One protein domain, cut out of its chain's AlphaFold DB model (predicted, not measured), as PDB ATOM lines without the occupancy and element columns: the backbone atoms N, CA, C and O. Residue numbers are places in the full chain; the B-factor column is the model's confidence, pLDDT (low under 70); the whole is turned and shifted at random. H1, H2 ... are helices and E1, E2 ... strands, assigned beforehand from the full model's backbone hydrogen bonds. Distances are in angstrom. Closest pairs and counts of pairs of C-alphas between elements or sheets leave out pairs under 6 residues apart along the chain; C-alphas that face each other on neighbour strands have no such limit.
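Overview. This is residues 83 to 161 of the 393 residues of an uncharacterized protein of Candidatus Pacearchaeota archaeon CG10_big_fil_rev_8_21_14_0_10_34_12 (UniProt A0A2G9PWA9). With little regular structure, the model has two small antiparallel hairpins, E1-E2 and E3-E4, each followed directly by a short helix, H1 and H2; a long loop, residues 106 to 133, joins the two units. E1 and H2 lie nearest the middle. Of 79 printed residues, 29 are in named elements, ordered E1 E2 H1 E3 E4 H2, class mixed. The whole is compact, radius of gyration of the C-alphas 11.8 A, spanning 34 by 24 by 22 A.

Arrangement. E1, residues 89 to 93, and E2, residues 96 to 99, form a hairpin at 152 degrees; N 91 and O 98, 2.9 A apart, are within hydrogen-bond range. Residues 89 to 90 also pair, parallel, with 128 to 129. H1, residues 100 to 105, has its closest C-alphas to E1 at Leu 100 and Ile 89, 5.4 A. E3, residues 134 to 137, and E4, residues 140 to 143, form a hairpin at 141 degrees, with N 135 and O 142 within range at 2.8 A. The closest C-alphas of H2, residues 144 to 149, and E3 are Leu 144 and Val 135, 5.6 A; of H2 and E1, Gln 145 and Val 91, 6.6 A. H1 and H2 are apart; in both, every O i to N i+4 pair is within range.

Along the chain. E1, 12.5 A long, begins at C-alpha 89 (126.007, 199.202, 129.939); H2 ends at C-alpha 149 (121.812, 203.759, 144.430).

Size, cuts and confidence. The printed part has no cut. The link H1 to E3 is long; pLDDT is under 70 for 24 residues, among them 154 to 161.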
ATOM      1  N   GLY A  83     122.255 192.339 121.377       59.72
ATOM      2  CA  GLY A  83     123.102 193.382 120.811       59.72
ATOM      3  C   GLY A  83     123.875 194.189 121.830       59.72
ATOM      4  O   GLY A  83     124.526 195.132 121.408       59.72
ATOM      5  N   HIS A  84     123.820 193.815 123.114       69.06
ATOM      6  CA  HIS A  84     124.506 194.548 124.169       69.06
ATOM      7  C   HIS A  84     125.235 193.633 125.151       69.06
ATOM      8  O   HIS A  84     124.632 192.735 125.740       69.06
ATOM      9  N   ASP A  85     126.538 193.867 125.298       83.25
ATOM     10  CA  ASP A  85     127.405 193.243 126.304       83.25
ATOM     11  C   ASP A  85     127.408 194.083 127.599       83.25
ATOM     12  O   ASP A  85     127.023 195.253 127.597       83.25
ATOM     13  N   PHE A  86     127.874 193.523 128.718       82.94
ATOM     14  CA  PHE A  86     128.078 194.254 129.975       82.94
ATOM     15  C   PHE A  86     129.037 195.442 129.812       82.94
ATOM     16  O   PHE A  86     128.926 196.428 130.540       82.94
ATOM     17  N   ASP A  87     129.951 195.370 128.844       82.62
ATOM     18  CA  ASP A  87     130.841 196.471 128.465       82.62
ATOM     19  C   ASP A  87     130.092 197.668 127.849       82.62
ATOM     20  O   ASP A  87     130.620 198.779 127.818       82.62
ATOM     21  N   GLU A  88     128.854 197.469 127.388       86.75
ATOM     22  CA  GLU A  88     128.032 198.496 126.740       86.75
ATOM     23  C   GLU A  88     126.981 199.119 127.669       86.75
ATOM     24  O   GLU A  88     126.255 200.028 127.252       86.75
ATOM     25  N   ILE A  89     126.894 198.647 128.916       88.06
ATOM     26  CA  ILE A  89     126.007 199.202 129.939       88.06
ATOM     27  C   ILE A  89     126.809 200.168 130.802       88.06
ATOM     28  O   ILE A  89     127.757 199.763 131.468       88.06
ATOM     29  N   TRP A  90     126.420 201.439 130.827       90.12
ATOM     30  CA  TRP A  90     127.112 202.462 131.610       90.12
ATOM     31  C   TRP A  90     126.417 202.690 132.956       90.12
ATOM     32  O   TRP A  90     125.206 202.919 133.001       90.12
ATOM     33  N   VAL A  91     127.176 202.624 134.050       89.25
ATOM     34  CA  VAL A  91     126.683 202.728 135.434       89.25
ATOM     35  C   VAL A  91     127.431 203.807 136.209       89.25
ATOM     36  O   VAL A  91     128.578 204.115 135.893       89.25
ATOM     37  N   SER A  92     126.802 204.378 137.237       87.62
ATOM     38  CA  SER A  92     127.468 205.243 138.216       87.62
ATOM     39  C   SER A  92     127.596 204.515 139.548       87.62
ATOM     40  O   SER A  92     126.599 204.210 140.207       87.62
ATOM     41  N   VAL A  93     128.832 204.240 139.952       82.69
ATOM     42  CA  VAL A  93     129.161 203.571 141.214       82.69
ATOM     43  C   VAL A  93     130.026 204.516 142.030       82.69
ATOM     44  O   VAL A  93     131.103 204.936 141.602       82.69
ATOM     45  N   ASN A  94     129.536 204.890 143.209       75.88
ATOM     46  CA  ASN A  94     130.154 205.892 144.078       75.88
ATOM     47  C   ASN A  94     130.495 207.231 143.384       75.88
ATOM     48  O   ASN A  94     131.535 207.829 143.655       75.88
ATOM     49  N   GLY A  95     129.639 207.687 142.465       78.31
ATOM     50  CA  GLY A  95     129.839 208.929 141.709       78.31
ATOM     51  C   GLY A  95     130.844 208.835 140.556       78.31
ATOM     52  O   GLY A  95     131.073 209.837 139.884       78.31
ATOM     53  N   ASN A  96     131.424 207.657 140.306       82.38
ATOM     54  CA  ASN A  96     132.258 207.397 139.137       82.38
ATOM     55  C   ASN A  96     131.443 206.667 138.070       82.38
ATOM     56  O   ASN A  96     130.861 205.617 138.341       82.38
ATOM     57  N   GLU A  97     131.442 207.200 136.853       86.94
ATOM     58  CA  GLU A  97     130.778 206.577 135.713       86.94
ATOM     59  C   GLU A  97     131.720 205.597 135.001       86.94
ATOM     60  O   GLU A  97     132.851 205.957 134.667       86.94
ATOM     61  N   MET A  98     131.274 204.364 134.777       87.50
ATOM     62  CA  MET A  98     132.077 203.290 134.183       87.50
ATOM     63  C   MET A  98     131.197 202.234 133.506       87.50
ATOM     64  O   MET A  98     129.980 202.229 133.690       87.50
ATOM     65  N   ALA A  99     131.800 201.313 132.751       89.62
ATOM     66  CA  ALA A  99     131.072 200.161 132.222       89.62
ATOM     67  C   ALA A  99     130.649 199.208 133.356       89.62
ATOM     68  O   ALA A  99     131.361 199.055 134.355       89.62
ATOM     69  N   LEU A 100     129.513 198.528 133.200       87.69
ATOM     70  CA  LEU A 100     128.985 197.587 134.189       87.69
ATOM     71  C   LEU A 100     129.986 196.460 134.473       87.69
ATOM     72  O   LEU A 100     130.165 196.073 135.624       87.69
ATOM     73  N   SER A 101     130.700 195.986 133.454       86.06
ATOM     74  CA  SER A 101     131.792 195.020 133.613       86.06
ATOM     75  C   SER A 101     132.920 195.524 134.522       86.06
ATOM     76  O   SER A 101     133.409 194.772 135.361       86.06
ATOM     77  N   GLN A 102     133.310 196.799 134.411       80.56
ATOM     78  CA  GLN A 102     134.336 197.422 135.255       80.56
ATOM     79  C   GLN A 102     133.853 197.559 136.699       80.56
ATOM     80  O   GLN A 102     134.612 197.286 137.629       80.56
ATOM     81  N   ALA A 103     132.584 197.923 136.891       85.12
ATOM     82  CA  ALA A 103     131.970 197.981 138.211       85.12
ATOM     83  C   ALA A 103     131.898 196.593 138.877       85.12
ATOM     84  O   ALA A 103     132.237 196.450 140.052       85.12
ATOM     85  N   LEU A 104     131.526 195.560 138.112       81.38
ATOM     86  CA  LEU A 104     131.465 194.167 138.568       81.38
ATOM     87  C   LEU A 104     132.851 193.562 138.838       81.38
ATOM     88  O   LEU A 104     132.996 192.787 139.779       81.38
ATOM     89  N   ALA A 105     133.865 193.908 138.040       74.06
ATOM     90  CA  ALA A 105     135.251 193.486 138.255       74.06
ATOM     91  C   ALA A 105     135.927 194.219 139.428       74.06
ATOM     92  O   ALA A 105     136.964 193.774 139.922       74.06
ATOM     93  N   GLY A 106     135.364 195.356 139.842       71.31
ATOM     94  CA  GLY A 106     135.781 196.114 141.011       71.31
ATOM     95  C   GLY A 106     135.207 195.554 142.314       71.31
ATOM     96  O   GLY A 106     135.128 194.350 142.533       71.31
ATOM     97  N   ASN A 107     134.801 196.455 143.210       61.81
ATOM     98  CA  ASN A 107     134.306 196.108 144.546       61.81
ATOM     99  C   ASN A 107     132.769 195.994 144.610       61.81
ATOM    100  O   ASN A 107     132.187 196.205 145.672       61.81
ATOM    101  N   GLY A 108     132.114 195.692 143.485       73.88
ATOM    102  CA  GLY A 108     130.663 195.522 143.399       73.88
ATOM    103  C   GLY A 108     129.882 196.793 143.040       73.88
ATOM    104  O   GLY A 108     130.437 197.845 142.726       73.88
ATOM    105  N   LEU A 109     128.554 196.663 143.061       80.56
ATOM    106  CA  LEU A 109     127.587 197.660 142.594       80.56
ATOM    107  C   LEU A 109     126.984 198.453 143.761       80.56
ATOM    108  O   LEU A 109     125.806 198.312 144.082       80.56
ATOM    109  N   CYS A 110     127.804 199.286 144.399       72.25
ATOM    110  CA  CYS A 110     127.389 200.101 145.543       72.25
ATOM    111  C   CYS A 110     127.178 201.566 145.132       72.25
ATOM    112  O   CYS A 110     128.100 202.228 144.647       72.25
ATOM    113  N   GLY A 111     125.977 202.098 145.335       64.50
ATOM    114  CA  GLY A 111     125.684 203.508 145.088       64.50
ATOM    115  C   GLY A 111     126.003 204.432 146.268       64.50
ATOM    116  O   GLY A 111     126.063 204.016 147.423       64.50
ATOM    117  N   THR A 112     126.187 205.721 145.976       60.84
ATOM    118  CA  THR A 112     126.258 206.789 146.985       60.84
ATOM    119  C   THR A 112     124.868 207.319 147.331       60.84
ATOM    120  O   THR A 112     123.981 207.362 146.483       60.84
ATOM    121  N   THR A 113     124.704 207.864 148.541       56.00
ATOM    122  CA  THR A 113     123.477 208.568 148.978       56.00
ATOM    123  C   THR A 113     123.148 209.823 148.159       56.00
ATOM    124  O   THR A 113     122.058 210.374 148.289       56.00
ATOM    125  N   SER A 114     124.075 210.286 147.313       60.09
ATOM    126  CA  SER A 114     123.839 211.298 146.281       60.09
ATOM    127  C   SER A 114     123.875 210.625 144.904       60.09
ATOM    128  O   SER A 114     124.957 210.492 144.330       60.09
ATOM    129  N   PRO A 115     122.732 210.127 144.407       58.22
ATOM    130  CA  PRO A 115     122.662 209.411 143.142       58.22
ATOM    131  C   PRO A 115     122.984 210.338 141.970       58.22
ATOM    132  O   PRO A 115     122.455 211.448 141.869       58.22
ATOM    133  N   THR A 116     123.833 209.878 141.056       59.22
ATOM    134  CA  THR A 116     124.025 210.552 139.771       59.22
ATOM    135  C   THR A 116     122.784 210.285 138.920       59.22
ATOM    136  O   THR A 116     122.564 209.166 138.470       59.22
ATOM    137  N   THR A 117     121.936 211.294 138.728       63.66
ATOM    138  CA  THR A 117     120.725 211.183 137.886       63.66
ATOM    139  C   THR A 117     120.996 211.486 136.413       63.66
ATOM    140  O   THR A 117     120.104 211.373 135.578       63.66
ATOM    141  N   THR A 118     122.217 211.913 136.091       70.50
ATOM    142  CA  THR A 118     122.632 212.312 134.746       70.50
ATOM    143  C   THR A 118     124.069 211.881 134.506       70.50
ATOM    144  O   THR A 118     124.965 212.282 135.242       70.50
ATOM    145  N   TYR A 119     124.286 211.071 133.473       76.81
ATOM    146  CA  TYR A 119     125.625 210.706 133.028       76.81
ATOM    147  C   TYR A 119     126.252 211.887 132.282       76.81
ATOM    148  O   TYR A 119     125.684 212.419 131.325       76.81
ATOM    149  N   SER A 120     127.410 212.321 132.755       73.94
ATOM    150  CA  SER A 120     128.206 213.423 132.220       73.94
ATOM    151  C   SER A 120     128.832 213.085 130.867       73.94
ATOM    152  O   SER A 120     129.107 213.992 130.078       73.94
ATOM    153  N   ASN A 121     129.010 211.793 130.568       61.97
ATOM    154  CA  ASN A 121     129.618 211.332 129.330       61.97
ATOM    155  C   ASN A 121     128.558 210.803 128.343       61.97
ATOM    156  O   ASN A 121     128.276 209.609 128.269       61.97
ATOM    157  N   GLN A 122     127.989 211.692 127.522       59.22
ATOM    158  CA  GLN A 122     127.142 211.322 126.369       59.22
ATOM    159  C   GLN A 122     127.965 210.781 125.180       59.22
ATOM    160  O   GLN A 122     127.664 211.053 124.016       59.22
ATOM    161  N   SER A 123     129.067 210.076 125.452       50.03
ATOM    162  CA  SER A 123     129.956 209.580 124.405       50.03
ATOM    163  C   SER A 123     129.278 208.445 123.629       50.03
ATOM    164  O   SER A 123     128.741 207.511 124.211       50.03
ATOM    165  N   LEU A 124     129.315 208.561 122.299       53.56
ATOM    166  CA  LEU A 124     128.534 207.865 121.258       53.56
ATOM    167  C   LEU A 124     128.699 206.331 121.150       53.56
ATOM    168  O   LEU A 124     128.344 205.759 120.120       53.56
ATOM    169  N   ILE A 125     129.249 205.659 122.159       55.00
ATOM    170  CA  ILE A 125     129.439 204.199 122.169       55.00
ATOM    171  C   ILE A 125     128.998 203.650 123.529       55.00
ATOM    172  O   ILE A 125     129.756 202.991 124.231       55.00
ATOM    173  N   VAL A 126     127.782 203.995 123.940       60.91
ATOM    174  CA  VAL A 126     127.100 203.351 125.063       60.91
ATOM    175  C   VAL A 126     125.871 202.674 124.477       60.91
ATOM    176  O   VAL A 126     125.099 203.320 123.767       60.91
ATOM    177  N   GLY A 127     125.732 201.371 124.718       77.25
ATOM    178  CA  GLY A 127     124.565 200.608 124.294       77.25
ATOM    179  C   GLY A 127     123.332 201.039 125.080       77.25
ATOM    180  O   GLY A 127     122.314 201.348 124.468       77.25
ATOM    181  N   HIS A 128     123.459 201.120 126.414       85.88
ATOM    182  CA  HIS A 128     122.410 201.573 127.343       85.88
ATOM    183  C   HIS A 128     122.995 202.225 128.601       85.88
ATOM    184  O   HIS A 128     124.034 201.807 129.117       85.88
ATOM    185  N   TYR A 129     122.289 203.200 129.159       89.06
ATOM    186  CA  TYR A 129     122.544 203.693 130.511       89.06
ATOM    187  C   TYR A 129     121.819 202.821 131.542       89.06
ATOM    188  O   TYR A 129     120.697 202.376 131.313       89.06
ATOM    189  N   ALA A 130     122.375 202.638 132.743       89.88
ATOM    190  CA  ALA A 130     121.677 201.895 133.799       89.88
ATOM    191  C   ALA A 130     120.371 202.555 134.275       89.88
ATOM    192  O   ALA A 130     119.554 201.906 134.922       89.88
ATOM    193  N   THR A 131     120.132 203.824 133.942       88.94
ATOM    194  CA  THR A 131     118.826 204.474 134.142       88.94
ATOM    195  C   THR A 131     117.751 203.981 133.166       88.94
ATOM    196  O   THR A 131     116.572 204.204 133.413       88.94
ATOM    197  N   GLU A 132     118.138 203.339 132.061       89.31
ATOM    198  CA  GLU A 132     117.243 202.837 131.003       89.31
ATOM    199  C   GLU A 132     116.922 201.346 131.162       89.31
ATOM    200  O   GLU A 132     116.007 200.829 130.525       89.31
ATOM    201  N   ILE A 133     117.667 200.651 132.020       88.50
ATOM    202  CA  ILE A 133     117.503 199.224 132.276       88.50
ATOM    203  C   ILE A 133     116.620 199.063 133.503       88.50
ATOM    204  O   ILE A 133     117.015 199.457 134.593       88.50
ATOM    205  N   GLU A 134     115.444 198.467 133.349       91.12
ATOM    206  CA  GLU A 134     114.580 198.136 134.482       91.12
ATOM    207  C   GLU A 134     114.993 196.802 135.111       91.12
ATOM    208  O   GLU A 134     115.214 195.800 134.428       91.12
ATOM    209  N   VAL A 135     115.047 196.778 136.437       88.69
ATOM    210  CA  VAL A 135     115.266 195.584 137.248       88.69
ATOM    211  C   VAL A 135     114.126 195.440 138.250       88.69
ATOM    212  O   VAL A 135     113.543 196.425 138.699       88.69
ATOM    213  N   ASN A 136     113.786 194.199 138.591       86.81
ATOM    214  CA  ASN A 136     112.836 193.906 139.657       86.81
ATOM    215  C   ASN A 136     113.621 193.441 140.881       86.81
ATOM    216  O   ASN A 136     114.233 192.372 140.834       86.81
ATOM    217  N   VAL A 137     113.606 194.248 141.940       82.38
ATOM    218  CA  VAL A 137     114.263 193.930 143.206       82.38
ATOM    219  C   VAL A 137     113.201 193.864 144.289       82.38
ATOM    220  O   VAL A 137     112.470 194.825 144.508       82.38
ATOM    221  N   ASP A 138     113.064 192.692 144.907       82.69
ATOM    222  CA  ASP A 138     112.068 192.407 145.947       82.69
ATOM    223  C   ASP A 138     110.613 192.755 145.581       82.69
ATOM    224  O   ASP A 138     109.787 193.071 146.435       82.69
ATOM    225  N   GLY A 139     110.265 192.641 144.296       86.25
ATOM    226  CA  GLY A 139     108.916 192.905 143.791       86.25
ATOM    227  C   GLY A 139     108.688 194.341 143.320       86.25
ATOM    228  O   GLY A 139     107.672 194.589 142.670       86.25
ATOM    229  N   GLU A 140     109.629 195.252 143.569       89.19
ATOM    230  CA  GLU A 140     109.599 196.631 143.082       89.19
ATOM    231  C   GLU A 140     110.382 196.743 141.766       89.19
ATOM    232  O   GLU A 140     111.521 196.285 141.657       89.19
ATOM    233  N   VAL A 141     109.769 197.351 140.745       88.88
ATOM    234  CA  VAL A 141     110.437 197.639 139.464       88.88
ATOM    235  C   VAL A 141     111.080 199.017 139.550       88.88
ATOM    236  O   VAL A 141     110.395 200.006 139.807       88.88
ATOM    237  N   MET A 142     112.388 199.087 139.327       92.06
ATOM    238  CA  MET A 142     113.169 200.326 139.345       92.06
ATOM    239  C   MET A 142     114.269 200.280 138.285       92.06
ATOM    240  O   MET A 142     114.529 199.219 137.717       92.06
ATOM    241  N   SER A 143     114.929 201.404 137.998       92.38
ATOM    242  CA  SER A 143     116.092 201.359 137.108       92.38
ATOM    243  C   SER A 143     117.260 200.623 137.776       92.38
ATOM    244  O   SER A 143     117.385 200.622 139.002       92.38
ATOM    245  N   LEU A 144     118.150 200.020 136.987       90.06
ATOM    246  CA  LEU A 144     119.380 199.402 137.478       90.06
ATOM    247  C   LEU A 144     120.189 200.426 138.276       90.06
ATOM    248  O   LEU A 144     120.711 200.098 139.336       90.06
ATOM    249  N   GLN A 145     120.230 201.682 137.823       91.38
ATOM    250  CA  GLN A 145     120.911 202.744 138.553       91.38
ATOM    251  C   GLN A 145     120.241 203.040 139.900       91.38
ATOM    252  O   GLN A 145     120.942 203.206 140.893       91.38
ATOM    253  N   ASP A 146     118.911 203.061 139.980       88.00
ATOM    254  CA  ASP A 146     118.205 203.227 141.258       88.00
ATOM    255  C   ASP A 146     118.452 202.050 142.198       88.00
ATOM    256  O   ASP A 146     118.641 202.247 143.398       88.00
ATOM    257  N   ALA A 147     118.518 200.839 141.653       87.62
ATOM    258  CA  ALA A 147     118.805 199.637 142.415       87.62
ATOM    259  C   ALA A 147     120.243 199.637 142.974       87.62
ATOM    260  O   ALA A 147     120.448 199.256 144.128       87.62
ATOM    261  N   ILE A 148     121.219 200.144 142.202       86.50
ATOM    262  CA  ILE A 148     122.596 200.433 142.650       86.50
ATOM    263  C   ILE A 148     122.582 201.498 143.754       86.50
ATOM    264  O   ILE A 148     123.168 201.307 144.818       86.50
ATOM    265  N   ASN A 149     121.892 202.615 143.515       84.50
ATOM    266  CA  ASN A 149     121.812 203.759 144.430       84.50
ATOM    267  C   ASN A 149     121.205 203.394 145.788       84.50
ATOM    268  O   ASN A 149     121.626 203.924 146.813       84.50
ATOM    269  N   GLN A 150     120.223 202.495 145.795       82.44
ATOM    270  CA  GLN A 150     119.567 202.006 147.008       82.44
ATOM    271  C   GLN A 150     120.336 200.856 147.677       82.44
ATOM    272  O   GLN A 150     120.011 200.485 148.801       82.44
ATOM    273  N   GLY A 151     121.355 200.301 147.010       78.12
ATOM    274  CA  GLY A 151     122.097 199.132 147.484       78.12
ATOM    275  C   GLY A 151     121.292 197.829 147.432       78.12
ATOM    276  O   GLY A 151     121.725 196.828 147.994       78.12
ATOM    277  N   ASN A 152     120.140 197.811 146.755       77.88
ATOM    278  CA  ASN A 152     119.219 196.672 146.770       77.88
ATOM    279  C   ASN A 152     119.727 195.480 145.939       77.88
ATOM    280  O   ASN A 152     119.262 194.364 146.118       77.88
ATOM    281  N   ILE A 153     120.683 195.691 145.029       77.69
ATOM    282  CA  ILE A 153     121.285 194.611 144.217       77.69
ATOM    283  C   ILE A 153     122.578 194.047 144.820       77.69
ATOM    284  O   ILE A 153     123.280 193.259 144.189       77.69
ATOM    285  N   SER A 154     122.897 194.447 146.051       66.19
ATOM    286  CA  SER A 154     124.088 194.045 146.796       66.19
ATOM    287  C   SER A 154     123.831 192.798 147.646       66.19
ATOM    288  O   SER A 154     124.126 192.784 148.837       66.19
ATOM    289  N   ASP A 155     123.306 191.719 147.060       50.81
ATOM    290  CA  ASP A 155     123.173 190.433 147.777       50.81
ATOM    291  C   ASP A 155     124.546 189.798 148.101       50.81
ATOM    292  O   ASP A 155     124.652 188.823 148.847       50.81
ATOM    293  N   VAL A 156     125.634 190.382 147.583       49.28
ATOM    294  CA  VAL A 156     127.021 190.009 147.880       49.28
ATOM    295  C   VAL A 156     127.627 190.991 148.890       49.28
ATOM    296  O   VAL A 156     128.537 191.753 148.580       49.28
ATOM    297  N   GLY A 157     127.132 190.940 150.127       46.56
ATOM    298  CA  GLY A 157     127.723 191.627 151.278       46.56
ATOM    299  C   GLY A 157     127.249 193.069 151.452       46.56
ATOM    300  O   GLY A 157     126.991 193.773 150.484       46.56
ATOM    301  N   ASP A 158     127.112 193.489 152.712       51.53
ATOM    302  CA  ASP A 158     126.699 194.836 153.112       51.53
ATOM    303  C   ASP A 158     127.285 195.914 152.187       51.53
ATOM    304  O   ASP A 158     128.510 196.046 152.089       51.53
ATOM    305  N   CYS A 159     126.415 196.748 151.606       51.50
ATOM    306  CA  CYS A 159     126.763 198.072 151.090       51.50
ATOM    307  C   CYS A 159     127.281 198.938 152.253       51.50
ATOM    308  O   CYS A 159     126.623 199.860 152.736       51.50
ATOM    309  N   ARG A 160     128.468 198.622 152.775       50.84
ATOM    310  CA  ARG A 160     129.174 199.491 153.703       50.84
ATOM    311  C   ARG A 160     129.524 200.731 152.908       50.84
ATOM    312  O   ARG A 160     130.279 200.631 151.946       50.84
ATOM    313  N   SER A 161     128.936 201.861 153.312       43.88
ATOM    314  CA  SER A 161     129.273 203.210 152.855       43.88
ATOM    315  C   SER A 161     130.745 203.250 152.478       43.88
ATOM    316  O   SER A 161     131.600 203.128 153.359       43.88
TER     317      SER A 161